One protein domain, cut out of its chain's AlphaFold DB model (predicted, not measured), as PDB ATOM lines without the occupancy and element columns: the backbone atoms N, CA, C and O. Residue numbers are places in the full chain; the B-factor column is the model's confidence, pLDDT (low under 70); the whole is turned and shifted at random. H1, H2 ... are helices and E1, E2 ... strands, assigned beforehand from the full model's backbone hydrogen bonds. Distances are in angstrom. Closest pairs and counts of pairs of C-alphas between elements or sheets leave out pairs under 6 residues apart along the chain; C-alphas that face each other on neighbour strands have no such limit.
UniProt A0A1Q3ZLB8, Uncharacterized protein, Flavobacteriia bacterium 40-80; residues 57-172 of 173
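What this domain is: This is residues 57 to 172 of the 173 residues of an uncharacterized protein of Flavobacteriia bacterium 40-80 (UniProt A0A1Q3ZLB8). Two sheets, E2 E1 E5 E8 and E7 E6 E9, lie partly face to face as a sandwich, with the far ends of E6 and E9 running out past the four-strand sheet. The hairpin E3 E4 lies on the other side of that larger sheet, and the short helix H1 follows E9 on the smaller one. The printed part has 116 residues with nine named strands, then one named helix; it is mostly strand, yet under half of its residues are in named elements. The larger sheet is mixed, the smaller antiparallel. The whole is compact, with a radius of gyration of the C-alphas of 14.6 A and spans of 47 by 34 by 22 A.

How they stand to each other: Start at the inner strands E1, residues 57 to 64, and E5, residues 96 to 100: they are parallel, with N 60 and O 97 2.8 A apart. Beside E1 find the edge strand E2, residues 67 to 74, its antiparallel hairpin partner, with N 59 and O 71 at 2.9 A. Beside E5 lies E8, residues 130 to 133, antiparallel, with N 98 and O 131 at 2.9 A. This sheet is only just strongly twisted, its C-alphas up to 4.2 A off its best plane. In the facing sheet, E6, residues 106 to 112, is antiparallel to E9, residues 160 to 166, with N 109 and O 163 at 2.8 A, and to its hairpin partner E7, residues 123 to 125, with N 108 and O 123 at 2.9 A. The strands of the two sheets stand at 37 degrees; the closest C-alphas of E5 and E7, Asn 100 and Ile 125, are 6.6 A apart. E3, residues 77 to 80, and E4, residues 86 to 89, form an antiparallel hairpin, with N 79 and O 87 at 2.9 A; the closest C-alphas of E4 and E5, Ile 89 and Ala 97, are 7.3 A apart. H1, residues 167 to 170, is on the smaller sheet at a height of 8.4 A, only just over E6 with 3 C-alphas; it is too short for an O i to N i+4 pair, and its one O i to N i+3 pair is within hydrogen-bond range.

Where its parts are: Find C-alpha 57 at (92.147, -6.328, 40.118); E1 runs 22.0 A from there, and E2 runs 23.2 A. E6 starts at C-alpha 106, (78.453, 3.940, 29.572), and covers 19.5 A; E9 covers 19.7 A and E5 13.4 A. E3, E4, E7 and E8 are shorter, and H1 ends at C-alpha 170, (76.345, 12.273, 31.124).

The domain as a whole: The farthest C-alphas, Gly 84 and Lys 154, are 47.8 A apart. The printed part has no cut. The link E8 to E9, residues 134 to 159, is long; in it residues 141 to 142 pair in parallel with 163 to 164 of E9. pLDDT is under 70 at residue 91, residues 114 to 121 and residues 149 to 158.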
ATOM      1  N   VAL A  57      92.747  -7.450  40.846       86.62
ATOM      2  CA  VAL A  57      92.147  -6.328  40.118       86.62
ATOM      3  C   VAL A  57      90.642  -6.358  40.309       86.62
ATOM      4  O   VAL A  57      90.015  -7.411  40.165       86.62
ATOM      5  N   ASN A  58      90.072  -5.201  40.644       90.62
ATOM      6  CA  ASN A  58      88.629  -5.035  40.743       90.62
ATOM      7  C   ASN A  58      88.043  -4.968  39.338       90.62
ATOM      8  O   ASN A  58      88.519  -4.211  38.493       90.62
ATOM      9  N   VAL A  59      87.020  -5.776  39.090       92.75
ATOM     10  CA  VAL A  59      86.355  -5.869  37.795       92.75
ATOM     11  C   VAL A  59      84.889  -5.536  37.999       92.75
ATOM     12  O   VAL A  59      84.191  -6.232  38.734       92.75
ATOM     13  N   TYR A  60      84.427  -4.488  37.336       94.94
ATOM     14  CA  TYR A  60      83.039  -4.052  37.361       94.94
ATOM     15  C   TYR A  60      82.397  -4.391  36.022       94.94
ATOM     16  O   TYR A  60      82.917  -4.026  34.969       94.94
ATOM     17  N   VAL A  61      81.288  -5.121  36.056       95.62
ATOM     18  CA  VAL A  61      80.535  -5.490  34.856       95.62
ATOM     19  C   VAL A  61      79.185  -4.803  34.905       95.62
ATOM     20  O   VAL A  61      78.390  -5.116  35.788       95.62
ATOM     21  N   VAL A  62      78.920  -3.901  33.966       96.31
ATOM     22  CA  VAL A  62      77.599  -3.283  33.800       96.31
ATOM     23  C   VAL A  62      76.697  -4.285  33.093       96.31
ATOM     24  O   VAL A  62      77.056  -4.779  32.026       96.31
ATOM     25  N   THR A  63      75.565  -4.635  33.705       94.50
ATOM     26  CA  THR A  63      74.680  -5.701  33.203       94.50
ATOM     27  C   THR A  63      73.324  -5.207  32.721       94.50
ATOM     28  O   THR A  63      72.701  -5.901  31.915       94.50
ATOM     29  N   ALA A  64      72.864  -4.059  33.203       93.69
ATOM     30  CA  ALA A  64      71.638  -3.392  32.779       93.69
ATOM     31  C   ALA A  64      71.744  -1.891  33.094       93.69
ATOM     32  O   ALA A  64      72.776  -1.442  33.602       93.69
ATOM     33  N   GLU A  65      70.685  -1.135  32.806       92.94
ATOM     34  CA  GLU A  65      70.579   0.267  33.204       92.94
ATOM     35  C   GLU A  65      70.807   0.387  34.715       92.94
ATOM     36  O   GLU A  65      70.107  -0.241  35.503       92.94
ATOM     37  N   LYS A  66      71.830   1.153  35.111       90.38
ATOM     38  CA  LYS A  66      72.190   1.414  36.517       90.38
ATOM     39  C   LYS A  66      72.490   0.169  37.363       90.38
ATOM     40  O   LYS A  66      72.600   0.249  38.585       90.38
ATOM     41  N   GLU A  67      72.706  -0.979  36.728       93.06
ATOM     42  CA  GLU A  67      73.046  -2.223  37.409       93.06
ATOM     43  C   GLU A  67      74.461  -2.670  37.067       93.06
ATOM     44  O   GLU A  67      74.849  -2.796  35.900       93.06
ATOM     45  N   TYR A  68      75.223  -3.017  38.103       94.25
ATOM     46  CA  TYR A  68      76.559  -3.567  37.946       94.25
ATOM     47  C   TYR A  68      76.814  -4.747  38.879       94.25
ATOM     48  O   TYR A  68      76.226  -4.891  39.950       94.25
ATOM     49  N   LYS A  69      77.753  -5.600  38.473       94.19
ATOM     50  CA  LYS A  69      78.300  -6.681  39.290       94.19
ATOM     51  C   LYS A  69      79.778  -6.438  39.526       94.19
ATOM     52  O   LYS A  69      80.536  -6.217  38.582       94.19
ATOM     53  N   ALA A  70      80.189  -6.519  40.785       93.50
ATOM     54  CA  ALA A  70      81.583  -6.405  41.181       93.50
ATOM     55  C   ALA A  70      82.222  -7.790  41.360       93.50
ATOM     56  O   ALA A  70      81.679  -8.682  42.020       93.50
ATOM     57  N   TYR A  71      83.418  -7.941  40.808       92.25
ATOM     58  CA  TYR A  71      84.244  -9.135  40.905       92.25
ATOM     59  C   TYR A  71      85.675  -8.760  41.281       92.25
ATOM     60  O   TYR A  71      86.128  -7.637  41.062       92.25
ATOM     61  N   VAL A  72      86.411  -9.745  41.784       89.31
ATOM     62  CA  VAL A  72      87.868  -9.696  41.891       89.31
ATOM     63  C   VAL A  72      88.474 -10.679  40.896       89.31
ATOM     64  O   VAL A  72      88.061 -11.839  40.806       89.31
ATOM     65  N   SER A  73      89.470 -10.214  40.146       87.25
ATOM     66  CA  SER A  73      90.321 -11.049  39.306       87.25
ATOM     67  C   SER A  73      91.678 -11.248  39.965       87.25
ATOM     68  O   SER A  73      92.383 -10.278  40.226       87.25
ATOM     69  N   TYR A  74      92.070 -12.507  40.143       81.62
ATOM     70  CA  TYR A  74      93.442 -12.891  40.469       81.62
ATOM     71  C   TYR A  74      94.129 -13.437  39.222       81.62
ATOM     72  O   TYR A  74      93.631 -14.390  38.602       81.62
ATOM     73  N   GLY A  75      95.253 -12.822  38.848       78.31
ATOM     74  CA  GLY A  75      95.973 -13.153  37.620       78.31
ATOM     75  C   GLY A  75      95.164 -12.860  36.349       78.31
ATOM     76  O   GLY A  75      94.166 -12.136  36.367       78.31
ATOM     77  N   SER A  76      95.608 -13.434  35.229       81.56
ATOM     78  CA  SER A  76      94.893 -13.345  33.952       81.56
ATOM     79  C   SER A  76      93.548 -14.070  34.050       81.56
ATOM     80  O   SER A  76      93.478 -15.239  34.445       81.56
ATOM     81  N   SER A  77      92.459 -13.385  33.709       87.62
ATOM     82  CA  SER A  77      91.119 -13.969  33.715       87.62
ATOM     83  C   SER A  77      90.344 -13.614  32.452       87.62
ATOM     84  O   SER A  77      90.817 -12.875  31.587       87.62
ATOM     85  N   SER A  78      89.162 -14.201  32.299       90.56
ATOM     86  CA  SER A  78      88.270 -13.874  31.195       90.56
ATOM     87  C   SER A  78      86.829 -13.797  31.663       90.56
ATOM     88  O   SER A  78      86.402 -14.644  32.448       90.56
ATOM     89  N   TYR A  79      86.085 -12.845  31.114       92.56
ATOM     90  CA  TYR A  79      84.639 -12.726  31.258       92.56
ATOM     91  C   TYR A  79      83.949 -13.164  29.964       92.56
ATOM     92  O   TYR A  79      84.458 -12.880  28.879       92.56
ATOM     93  N   LYS A  80      82.813 -13.860  30.059       94.00
ATOM     94  CA  LYS A  80      81.970 -14.203  28.905       94.00
ATOM     95  C   LYS A  80      80.753 -13.281  28.927       94.00
ATOM     96  O   LYS A  80      79.954 -13.388  29.849       94.00
ATOM     97  N   LEU A  81      80.649 -12.412  27.925       92.94
ATOM     98  CA  LEU A  81      79.512 -11.516  27.718       92.94
ATOM     99  C   LEU A  81      78.226 -12.311  27.447       92.94
ATOM    100  O   LEU A  81      78.294 -13.465  26.996       92.94
ATOM    101  N   LYS A  82      77.061 -11.674  27.604       91.12
ATOM    102  CA  LYS A  82      75.755 -12.206  27.173       91.12
ATOM    103  C   LYS A  82      75.742 -12.585  25.693       91.12
ATOM    104  O   LYS A  82      75.167 -13.605  25.330       91.12
ATOM    105  N   SER A  83      76.458 -11.829  24.856       89.56
ATOM    106  CA  SER A  83      76.656 -12.132  23.428       89.56
ATOM    107  C   SER A  83      77.482 -13.400  23.163       89.56
ATOM    108  O   SER A  83      77.610 -13.842  22.027       89.56
ATOM    109  N   GLY A  84      78.097 -13.982  24.195       89.69
ATOM    110  CA  GLY A  84      78.962 -15.155  24.101       89.69
ATOM    111  C   GLY A  84      80.436 -14.841  23.829       89.69
ATOM    112  O   GLY A  84      81.281 -15.721  24.034       89.69
ATOM    113  N   ARG A  85      80.775 -13.603  23.440       92.50
ATOM    114  CA  ARG A  85      82.163 -13.146  23.255       92.50
ATOM    115  C   ARG A  85      82.910 -13.138  24.593       92.50
ATOM    116  O   ARG A  85      82.361 -12.780  25.632       92.50
ATOM    117  N   LYS A  86      84.186 -13.534  24.567       92.94
ATOM    118  CA  LYS A  86      85.060 -13.520  25.748       92.94
ATOM    119  C   LYS A  86      85.966 -12.292  25.751       92.94
ATOM    120  O   LYS A  86      86.669 -12.049  24.772       92.94
ATOM    121  N   ILE A  87      86.007 -11.589  26.875       90.69
ATOM    122  CA  ILE A  87      86.941 -10.493  27.143       90.69
ATOM    123  C   ILE A  87      88.035 -11.017  28.066       90.69
ATOM    124  O   ILE A  87      87.740 -11.615  29.099       90.69
ATOM    125  N   ARG A  88      89.302 -10.813  27.690       90.00
ATOM    126  CA  ARG A  88      90.450 -11.138  28.546       90.00
ATOM    127  C   ARG A  88      90.781  -9.946  29.431       90.00
ATOM    128  O   ARG A  88      90.996  -8.850  28.932       90.00
ATOM    129  N   ILE A  89      90.890 -10.204  30.723       87.00
ATOM    130  CA  ILE A  89      91.235  -9.221  31.739       87.00
ATOM    131  C   ILE A  89      92.669  -9.509  32.148       87.00
ATOM    132  O   ILE A  89      92.976 -10.564  32.714       87.00
ATOM    133  N   LYS A  90      93.557  -8.577  31.812       81.06
ATOM    134  CA  LYS A  90      94.953  -8.627  32.228       81.06
ATOM    135  C   LYS A  90      95.112  -7.695  33.422       81.06
ATOM    136  O   LYS A  90      94.885  -6.500  33.258       81.06
ATOM    137  N   PRO A  91      95.452  -8.214  34.605       68.88
ATOM    138  CA  PRO A  91      95.607  -7.363  35.764       68.88
ATOM    139  C   PRO A  91      96.798  -6.422  35.562       68.88
ATOM    140  O   PRO A  91      97.888  -6.871  35.210       68.88
ATOM    141  N   ALA A  92      96.579  -5.130  35.790       75.00
ATOM    142  CA  ALA A  92      97.640  -4.147  35.954       75.00
ATOM    143  C   ALA A  92      97.677  -3.682  37.418       75.00
ATOM    144  O   ALA A  92      96.657  -3.670  38.115       75.00
ATOM    145  N   VAL A  93      98.864  -3.324  37.900       71.50
ATOM    146  CA  VAL A  93      99.049  -2.809  39.263       71.50
ATOM    147  C   VAL A  93      98.233  -1.517  39.414       71.50
ATOM    148  O   VAL A  93      98.239  -0.690  38.509       71.50
ATOM    149  N   PHE A  94      97.521  -1.361  40.536       72.94
ATOM    150  CA  PHE A  94      96.664  -0.195  40.819       72.94
ATOM    151  C   PHE A  94      95.611   0.103  39.742       72.94
ATOM    152  O   PHE A  94      95.294   1.261  39.488       72.94
ATOM    153  N   SER A  95      95.039  -0.942  39.138       86.06
ATOM    154  CA  SER A  95      93.997  -0.790  38.123       86.06
ATOM    155  C   SER A  95      92.647  -1.357  38.543       86.06
ATOM    156  O   SER A  95      92.558  -2.258  39.386       86.06
ATOM    157  N   CYS A  96      91.593  -0.855  37.909       90.31
ATOM    158  CA  CYS A  96      90.308  -1.529  37.816       90.31
ATOM    159  C   CYS A  96      89.954  -1.786  36.348       90.31
ATOM    160  O   CYS A  96      90.385  -1.069  35.446       90.31
ATOM    161  N   ALA A  97      89.170  -2.831  36.100       92.81
ATOM    162  CA  ALA A  97      88.607  -3.105  34.788       92.81
ATOM    163  C   ALA A  97      87.106  -2.821  34.802       92.81
ATOM    164  O   ALA A  97      86.410  -3.205  35.744       92.81
ATOM    165  N   ILE A  98      86.610  -2.192  33.742       94.62
ATOM    166  CA  ILE A  98      85.177  -2.037  33.494       94.62
ATOM    167  C   ILE A  98      84.830  -2.803  32.228       94.62
ATOM    168  O   ILE A  98      85.534  -2.700  31.224       94.62
ATOM    169  N   ILE A  99      83.759  -3.584  32.287       95.38
ATOM    170  CA  ILE A  99      83.206  -4.331  31.161       95.38
ATOM    171  C   ILE A  99      81.763  -3.885  30.976       95.38
ATOM    172  O   ILE A  99      80.971  -3.962  31.916       95.38
ATOM    173  N   ASN A 100      81.420  -3.466  29.765       96.25
ATOM    174  CA  ASN A 100      80.045  -3.151  29.419       96.25
ATOM    175  C   ASN A 100      79.377  -4.382  28.780       96.25
ATOM    176  O   ASN A 100      79.609  -4.684  27.611       96.25
ATOM    177  N   ASP A 101      78.586  -5.122  29.563       96.31
ATOM    178  CA  ASP A 101      77.739  -6.239  29.101       96.31
ATOM    179  C   ASP A 101      76.253  -5.833  29.020       96.31
ATOM    180  O   ASP A 101      75.337  -6.666  29.039       96.31
ATOM    181  N   TRP A 102      76.017  -4.524  28.976       95.19
ATOM    182  CA  TRP A 102      74.734  -3.915  28.684       95.19
ATOM    183  C   TRP A 102      74.691  -3.457  27.217       95.19
ATOM    184  O   TRP A 102      75.691  -3.492  26.498       95.19
ATOM    185  N   ASN A 103      73.494  -3.101  26.753       93.94
ATOM    186  CA  ASN A 103      73.203  -2.806  25.351       93.94
ATOM    187  C   ASN A 103      73.379  -1.322  25.001       93.94
ATOM    188  O   ASN A 103      73.302  -0.976  23.826       93.94
ATOM    189  N   GLU A 104      73.628  -0.467  25.991       94.50
ATOM    190  CA  GLU A 104      73.838   0.968  25.803       94.50
ATOM    191  C   GLU A 104      75.239   1.388  26.237       94.50
ATOM    192  O   GLU A 104      75.958   0.642  26.909       94.50
ATOM    193  N   ASN A 105      75.651   2.582  25.820       95.44
ATOM    194  CA  ASN A 105      76.953   3.124  26.171       95.44
ATOM    195  C   ASN A 105      76.988   3.559  27.640       95.44
ATOM    196  O   ASN A 105      76.033   4.119  28.183       95.44
ATOM    197  N   VAL A 106      78.149   3.370  28.259       95.31
ATOM    198  CA  VAL A 106      78.453   3.940  29.572       95.31
ATOM    199  C   VAL A 106      79.694   4.810  29.475       95.31
ATOM    200  O   VAL A 106      80.578   4.563  28.653       95.31
ATOM    201  N   VAL A 107      79.760   5.835  30.313       94.38
ATOM    202  CA  VAL A 107      80.856   6.800  30.347       94.38
ATOM    203  C   VAL A 107      81.562   6.681  31.687       94.38
ATOM    204  O   VAL A 107      80.939   6.761  32.745       94.38
ATOM    205  N   LEU A 108      82.877   6.479  31.655       93.19
ATOM    206  CA  LEU A 108      83.722   6.632  32.830       93.19
ATOM    207  C   LEU A 108      84.241   8.068  32.867       93.19
ATOM    208  O   LEU A 108      85.172   8.418  32.137       93.19
ATOM    209  N   GLN A 109      83.647   8.867  33.743       89.38
ATOM    210  CA  GLN A 109      84.078  10.222  34.032       89.38
ATOM    211  C   GLN A 109      85.164  10.205  35.106       89.38
ATOM    212  O   GLN A 109      85.100   9.451  36.088       89.38
ATOM    213  N   LYS A 110      86.179  11.047  34.932       86.50
ATOM    214  CA  LYS A 110      87.255  11.191  35.914       86.50
ATOM    215  C   LYS A 110      87.227  12.585  36.528       86.50
ATOM    216  O   LYS A 110      87.301  13.600  35.848       86.50
ATOM    217  N   ILE A 111      87.195  12.609  37.853       80.69
ATOM    218  CA  ILE A 111      87.094  13.819  38.662       80.69
ATOM    219  C   ILE A 111      88.439  14.024  39.353       80.69
ATOM    220  O   ILE A 111      88.902  13.156  40.098       80.69
ATOM    221  N   ILE A 112      89.089  15.159  39.087       78.56
ATOM    222  CA  ILE A 112      90.365  15.529  39.711       78.56
ATOM    223  C   ILE A 112      90.151  16.768  40.569       78.56
ATOM    224  O   ILE A 112      89.863  17.847  40.058       78.56
ATOM    225  N   TYR A 113      90.360  16.638  41.875       72.94
ATOM    226  CA  TYR A 113      90.211  17.763  42.791       72.94
ATOM    227  C   TYR A 113      91.466  18.644  42.817       72.94
ATOM    228  O   TYR A 113      92.595  18.160  42.907       72.94
ATOM    229  N   GLY A 114      91.275  19.966  42.780       63.16
ATOM    230  CA  GLY A 114      92.331  20.947  43.053       63.16
ATOM    231  C   GLY A 114      93.425  21.085  41.986       63.16
ATOM    232  O   GLY A 114      94.483  21.641  42.295       63.16
ATOM    233  N   ARG A 115      93.194  20.603  40.757       62.12
ATOM    234  CA  ARG A 115      94.085  20.807  39.604       62.12
ATOM    235  C   ARG A 115      93.406  21.730  38.591       62.12
ATOM    236  O   ARG A 115      92.270  21.480  38.221       62.12
ATOM    237  N   VAL A 116      94.105  22.791  38.181       52.09
ATOM    238  CA  VAL A 116      93.606  23.793  37.215       52.09
ATOM    239  C   VAL A 116      93.819  23.332  35.770       52.09
ATOM    240  O   VAL A 116      93.030  23.666  34.900       52.09
ATOM    241  N   ASP A 117      94.825  22.484  35.539       45.84
ATOM    242  CA  ASP A 117      95.190  22.010  34.208       45.84
ATOM    243  C   ASP A 117      95.171  20.488  34.109       45.84
ATOM    244  O   ASP A 117      95.831  19.763  34.864       45.84
ATOM    245  N   GLY A 118      94.452  20.012  33.104       40.75
ATOM    246  CA  GLY A 118      94.511  18.641  32.638       40.75
ATOM    247  C   GLY A 118      93.207  18.280  31.968       40.75
ATOM    248  O   GLY A 118      92.248  17.957  32.654       40.75
ATOM    249  N   PHE A 119      93.188  18.316  30.637       46.50
ATOM    250  CA  PHE A 119      92.146  17.690  29.833       46.50
ATOM    251  C   PHE A 119      92.005  16.231  30.265       46.50
ATOM    252  O   PHE A 119      92.799  15.367  29.886       46.50
ATOM    253  N   VAL A 120      91.014  15.964  31.097       57.09
ATOM    254  CA  VAL A 120      90.620  14.615  31.443       57.09
ATOM    255  C   VAL A 120      89.650  14.179  30.363       57.09
ATOM    256  O   VAL A 120      88.572  14.746  30.231       57.09
ATOM    257  N   ARG A 121      90.067  13.224  29.530       66.50
ATOM    258  CA  ARG A 121      89.143  12.600  28.585       66.50
ATOM    259  C   ARG A 121      88.328  11.570  29.338       66.50
ATOM    260  O   ARG A 121      88.879  10.555  29.771       66.50
ATOM    261  N   ASP A 122      87.040  11.837  29.442       85.69
ATOM    262  CA  ASP A 122      86.071  10.823  29.814       85.69
ATOM    263  C   ASP A 122      86.129   9.678  28.799       85.69
ATOM    264  O   ASP A 122      86.414   9.874  27.609       85.69
ATOM    265  N   GLN A 123      85.945   8.456  29.285       90.62
ATOM    266  CA  GLN A 123      86.068   7.262  28.459       90.62
ATOM    267  C   GLN A 123      84.685   6.693  28.179       90.62
ATOM    268  O   GLN A 123      84.042   6.147  29.073       90.62
ATOM    269  N   LEU A 124      84.253   6.797  26.924       92.94
ATOM    270  CA  LEU A 124      83.086   6.079  26.422       92.94
ATOM    271  C   LEU A 124      83.421   4.586  26.314       92.94
ATOM    272  O   LEU A 124      84.433   4.216  25.718       92.94
ATOM    273  N   ILE A 125      82.562   3.736  26.868       94.19
ATOM    274  CA  ILE A 125      82.688   2.279  26.849       94.19
ATOM    275  C   ILE A 125      81.456   1.732  26.134       94.19
ATOM    276  O   ILE A 125      80.351   1.713  26.693       94.19
ATOM    277  N   ARG A 126      81.627   1.285  24.888       95.56
ATOM    278  CA  ARG A 126      80.506   0.782  24.085       95.56
ATOM    279  C   ARG A 126      80.063  -0.617  24.530       95.56
ATOM    280  O   ARG A 126      80.841  -1.328  25.176       95.56
ATOM    281  N   PRO A 127      78.851  -1.055  24.152       95.19
ATOM    282  CA  PRO A 127      78.395  -2.423  24.369       95.19
ATOM    283  C   PRO A 127      79.418  -3.468  23.914       95.19
ATOM    284  O   PRO A 127      79.895  -3.467  22.777       95.19
ATOM    285  N   GLY A 128      79.762  -4.385  24.815       92.19
ATOM    286  CA  GLY A 128      80.729  -5.452  24.573       92.19
ATOM    287  C   GLY A 128      82.199  -5.017  24.565       92.19
ATOM    288  O   GLY A 128      83.062  -5.833  24.217       92.19
ATOM    289  N   GLU A 129      82.501  -3.772  24.934       93.06
ATOM    290  CA  GLU A 129      83.861  -3.291  25.165       93.06
ATOM    291  C   GLU A 129      84.267  -3.415  26.641       93.06
ATOM    292  O   GLU A 129      83.459  -3.610  27.555       93.06
ATOM    293  N   SER A 130      85.573  -3.314  26.868       92.19
ATOM    294  CA  SER A 130      86.149  -3.225  28.202       92.19
ATOM    295  C   SER A 130      87.300  -2.247  28.222       92.19
ATOM    296  O   SER A 130      88.099  -2.223  27.283       92.19
ATOM    297  N   ILE A 131      87.455  -1.556  29.340       91.75
ATOM    298  CA  ILE A 131      88.604  -0.698  29.606       91.75
ATOM    299  C   ILE A 131      89.330  -1.159  30.868       91.75
ATOM    300  O   ILE A 131      88.735  -1.753  31.769       91.75
ATOM    301  N   ILE A 132      90.628  -0.876  30.921       88.19
ATOM    302  CA  ILE A 132      91.444  -1.010  32.126       88.19
ATOM    303  C   ILE A 132      91.856   0.406  32.510       88.19
ATOM    304  O   ILE A 132      92.587   1.060  31.767       88.19
ATOM    305  N   ASN A 133      91.365   0.882  33.648       85.75
ATOM    306  CA  ASN A 133      91.773   2.156  34.211       85.75
ATOM    307  C   ASN A 133      92.951   1.912  35.159       85.75
ATOM    308  O   ASN A 133      92.800   1.188  36.136       85.75
ATOM    309  N   SER A 134      94.107   2.505  34.866       83.38
ATOM    310  CA  SER A 134      95.339   2.352  35.661       83.38
ATOM    311  C   SER A 134      95.570   3.484  36.667       83.38
ATOM    312  O   SER A 134      96.630   3.553  37.282       83.38
ATOM    313  N   GLU A 135      94.629   4.417  36.790       81.62
ATOM    314  CA  GLU A 135      94.770   5.609  37.631       81.62
ATOM    315  C   GLU A 135      94.083   5.454  38.990       81.62
ATOM    316  O   GLU A 135      94.401   6.178  39.932       81.62
ATOM    317  N   SER A 136      93.152   4.505  39.104       83.12
ATOM    318  CA  SER A 136      92.529   4.115  40.361       83.12
ATOM    319  C   SER A 136      92.291   2.609  40.396       83.12
ATOM    320  O   SER A 136      91.910   1.986  39.409       83.12
ATOM    321  N   SER A 137      92.440   2.024  41.585       84.94
ATOM    322  CA  SER A 137      92.139   0.612  41.833       84.94
ATOM    323  C   SER A 137      90.640   0.326  41.971       84.94
ATOM    324  O   SER A 137      90.247  -0.841  42.000       84.94
ATOM    325  N   LYS A 138      89.788   1.355  42.079       89.44
ATOM    326  CA  LYS A 138      88.330   1.216  42.219       89.44
ATOM    327  C   LYS A 138      87.559   2.376  41.592       89.44
ATOM    328  O   LYS A 138      88.069   3.494  41.489       89.44
ATOM    329  N   ILE A 139      86.306   2.113  41.243       89.69
ATOM    330  CA  ILE A 139      85.336   3.160  40.907       89.69
ATOM    331  C   ILE A 139      84.828   3.769  42.218       89.69
ATOM    332  O   ILE A 139      84.641   3.046  43.199       89.69
ATOM    333  N   SER A 140      84.725   5.098  42.269       90.75
ATOM    334  CA  SER A 140      84.337   5.827  43.485       90.75
ATOM    335  C   SER A 140      82.832   6.012  43.581       90.75
ATOM    336  O   SER A 140      82.312   5.884  44.682       90.75
ATOM    337  N   TYR A 141      82.180   6.255  42.443       90.81
ATOM    338  CA  TYR A 141      80.744   6.483  42.356       90.81
ATOM    339  C   TYR A 141      80.138   5.753  41.161       90.81
ATOM    340  O   TYR A 141      80.757   5.668  40.090       90.81
ATOM    341  N   PHE A 142      78.923   5.255  41.340       92.25
ATOM    342  CA  PHE A 142      78.143   4.565  40.323       92.25
ATOM    343  C   PHE A 142      76.828   5.294  40.045       92.25
ATOM    344  O   PHE A 142      76.017   5.512  40.939       92.25
ATOM    345  N   PHE A 143      76.597   5.598  38.773       91.62
ATOM    346  CA  PHE A 143      75.351   6.121  38.224       91.62
ATOM    347  C   PHE A 143      74.892   7.401  38.926       91.62
ATOM    348  O   PHE A 143      75.553   8.425  38.806       91.62
ATOM    349  N   GLU A 144      73.801   7.346  39.683       87.44
ATOM    350  CA  GLU A 144      73.217   8.494  40.376       87.44
ATOM    351  C   GLU A 144      74.024   8.950  41.602       87.44
ATOM    352  O   GLU A 144      73.749  10.012  42.159       87.44
ATOM    353  N   GLU A 145      75.022   8.173  42.041       85.12
ATOM    354  CA  GLU A 145      75.913   8.567  43.129       85.12
ATOM    355  C   GLU A 145      76.706   9.818  42.724       85.12
ATOM    356  O   GLU A 145      77.651   9.754  41.939       85.12
ATOM    357  N   GLN A 146      76.316  10.976  43.253       77.50
ATOM    358  CA  GLN A 146      77.008  12.221  42.953       77.50
ATOM    359  C   GLN A 146      78.312  12.330  43.753       77.50
ATOM    360  O   GLN A 146      78.325  12.070  44.960       77.50
ATOM    361  N   PRO A 147      79.409  12.766  43.114       79.12
ATOM    362  CA  PRO A 147      80.637  13.074  43.819       79.12
ATOM    363  C   PRO A 147      80.441  14.276  44.741       79.12
ATOM    364  O   PRO A 147      79.812  15.270  44.368       79.12
ATOM    365  N   ASP A 148      81.044  14.230  45.928       70.50
ATOM    366  CA  ASP A 148      81.018  15.380  46.826       70.50
ATOM    367  C   ASP A 148      81.650  16.600  46.135       70.50
ATOM    368  O   ASP A 148      82.821  16.591  45.740       70.50
ATOM    369  N   GLN A 149      80.879  17.683  46.017       65.00
ATOM    370  CA  GLN A 149      81.339  18.936  45.403       65.00
ATOM    371  C   GLN A 149      82.285  19.739  46.314       65.00
ATOM    372  O   GLN A 149      82.874  20.736  45.895       65.00
ATOM    373  N   LYS A 150      82.441  19.335  47.580       59.25
ATOM    374  CA  LYS A 150      83.264  20.046  48.563       59.25
ATOM    375  C   LYS A 150      84.689  19.496  48.558       59.25
ATOM    376  O   LYS A 150      84.925  18.328  48.834       59.25
ATOM    377  N   ILE A 151      85.663  20.367  48.296       55.53
ATOM    378  CA  ILE A 151      87.081  20.073  48.539       55.53
ATOM    379  C   ILE A 151      87.299  20.167  50.052       55.53
ATOM    380  O   ILE A 151      87.342  21.268  50.601       55.53
ATOM    381  N   TYR A 152      87.397  19.027  50.737       54.25
ATOM    382  CA  TYR A 152      87.433  18.997  52.201       54.25
ATOM    383  C   TYR A 152      88.775  19.455  52.796       54.25
ATOM    384  O   TYR A 152      88.809  19.842  53.964       54.25
ATOM    385  N   SER A 153      89.880  19.486  52.036       55.72
ATOM    386  CA  SER A 153      91.160  19.998  52.549       55.72
ATOM    387  C   SER A 153      92.224  20.293  51.477       55.72
ATOM    388  O   SER A 153      92.141  19.834  50.338       55.72
ATOM    389  N   LYS A 154      93.310  20.994  51.863       56.69
ATOM    390  CA  LYS A 154      94.556  21.106  51.062       56.69
ATOM    391  C   LYS A 154      95.161  19.736  50.699       56.69
ATOM    392  O   LYS A 154      95.937  19.668  49.749       56.69
ATOM    393  N   THR A 155      94.808  18.684  51.436       59.50
ATOM    394  CA  THR A 155      95.288  17.306  51.281       59.50
ATOM    395  C   THR A 155      94.603  16.564  50.129       59.50
ATOM    396  O   THR A 155      95.151  15.588  49.630       59.50
ATOM    397  N   ASP A 156      93.445  17.039  49.657       60.50
ATOM    398  CA  ASP A 156      92.699  16.424  48.546       60.50
ATOM    399  C   ASP A 156      93.175  16.892  47.158       60.50
ATOM    400  O   ASP A 156      92.681  16.422  46.130       60.50
ATOM    401  N   LYS A 157      94.152  17.810  47.097       62.09
ATOM    402  CA  LYS A 157      94.734  18.274  45.832       62.09
ATOM    403  C   LYS A 157      95.389  17.110  45.085       62.09
ATOM    404  O   LYS A 157      96.330  16.497  45.577       62.09
ATOM    405  N   GLY A 158      94.913  16.843  43.872       68.25
ATOM    406  CA  GLY A 158      95.396  15.761  43.014       68.25
ATOM    407  C   GLY A 158      94.706  14.414  43.236       68.25
ATOM    408  O   GLY A 158      95.067  13.444  42.569       68.25
ATOM    409  N   ARG A 159      93.704  14.330  44.125       76.31
ATOM    410  CA  ARG A 159      92.904  13.114  44.294       76.31
ATOM    411  C   ARG A 159      92.082  12.850  43.034       76.31
ATOM    412  O   ARG A 159      91.366  13.731  42.561       76.31
ATOM    413  N   ILE A 160      92.186  11.624  42.524       80.81
ATOM    414  CA  ILE A 160      91.412  11.128  41.387       80.81
ATOM    415  C   ILE A 160      90.250  10.300  41.929       80.81
ATOM    416  O   ILE A 160      90.462   9.337  42.670       80.81
ATOM    417  N   GLN A 161      89.032  10.669  41.554       86.25
ATOM    418  CA  GLN A 161      87.838   9.857  41.748       86.25
ATOM    419  C   GLN A 161      87.262   9.483  40.382       86.25
ATOM    420  O   GLN A 161      87.363  10.237  39.416       86.25
ATOM    421  N   LEU A 162      86.705   8.280  40.302       89.25
ATOM    422  CA  LEU A 162      86.095   7.753  39.087       89.25
ATOM    423  C   LEU A 162      84.591   7.652  39.290       89.25
ATOM    424  O   LEU A 162      84.159   7.086  40.297       89.25
ATOM    425  N   TRP A 163      83.831   8.146  38.322       91.50
ATOM    426  CA  TRP A 163      82.379   8.094  38.308       91.50
ATOM    427  C   TRP A 163      81.914   7.393  37.034       91.50
ATOM    428  O   TRP A 163      82.211   7.836  35.927       91.50
ATOM    429  N   LEU A 164      81.247   6.251  37.184       93.44
ATOM    430  CA  LEU A 164      80.686   5.508  36.058       93.44
ATOM    431  C   LEU A 164      79.230   5.921  35.855       93.44
ATOM    432  O   LEU A 164      78.447   5.788  36.785       93.44
ATOM    433  N   ARG A 165      78.864   6.379  34.659       92.62
ATOM    434  CA  ARG A 165      77.532   6.915  34.344       92.62
ATOM    435  C   ARG A 165      76.958   6.271  33.090       92.62
ATOM    436  O   ARG A 165      77.705   5.741  32.262       92.62
ATOM    437  N   THR A 166      75.644   6.340  32.923       93.06
ATOM    438  CA  THR A 166      75.033   6.094  31.609       93.06
ATOM    439  C   THR A 166      75.342   7.261  30.662       93.06
ATOM    440  O   THR A 166      75.573   8.386  31.111       93.06
ATOM    441  N   GLU A 167      75.368   7.019  29.348       91.00
ATOM    442  CA  GLU A 167      75.561   8.106  28.372       91.00
ATOM    443  C   GLU A 167      74.442   9.157  28.457       91.00
ATOM    444  O   GLU A 167      74.721  10.350  28.382       91.00
ATOM    445  N   GLY A 168      73.195   8.731  28.694       86.50
ATOM    446  CA  GLY A 168      72.060   9.641  28.865       86.50
ATOM    447  C   GLY A 168      72.230  10.608  30.042       86.50
ATOM    448  O   GLY A 168      72.015  11.805  29.881       86.50
ATOM    449  N   GLU A 169      72.681  10.114  31.201       86.56
ATOM    450  CA  GLU A 169      72.968  10.962  32.369       86.56
ATOM    451  C   GLU A 169      74.118  11.931  32.101       86.56
ATOM    452  O   GLU A 169      74.043  13.094  32.487       86.56
ATOM    453  N   TYR A 170      75.176  11.458  31.442       86.06
ATOM    454  CA  TYR A 170      76.345  12.273  31.124       86.06
ATOM    455  C   TYR A 170      76.004  13.453  30.202       86.06
ATOM    456  O   TYR A 170      76.533  14.540  30.385       86.06
ATOM    457  N   MET A 171      75.103  13.250  29.239       85.25
ATOM    458  CA  MET A 171      74.684  14.284  28.284       85.25
ATOM    459  C   MET A 171      73.662  15.283  28.852       85.25
ATOM    460  O   MET A 171      73.324  16.252  28.175       85.25
ATOM    461  N   SER A 172      73.116  15.022  30.043       80.62
ATOM    462  CA  SER A 172      72.065  15.844  30.663       80.62
ATOM    463  C   SER A 172      72.579  16.949  31.599       80.62
ATOM    464  O   SER A 172      71.776  17.749  32.078       80.62
TER     465      SER A 172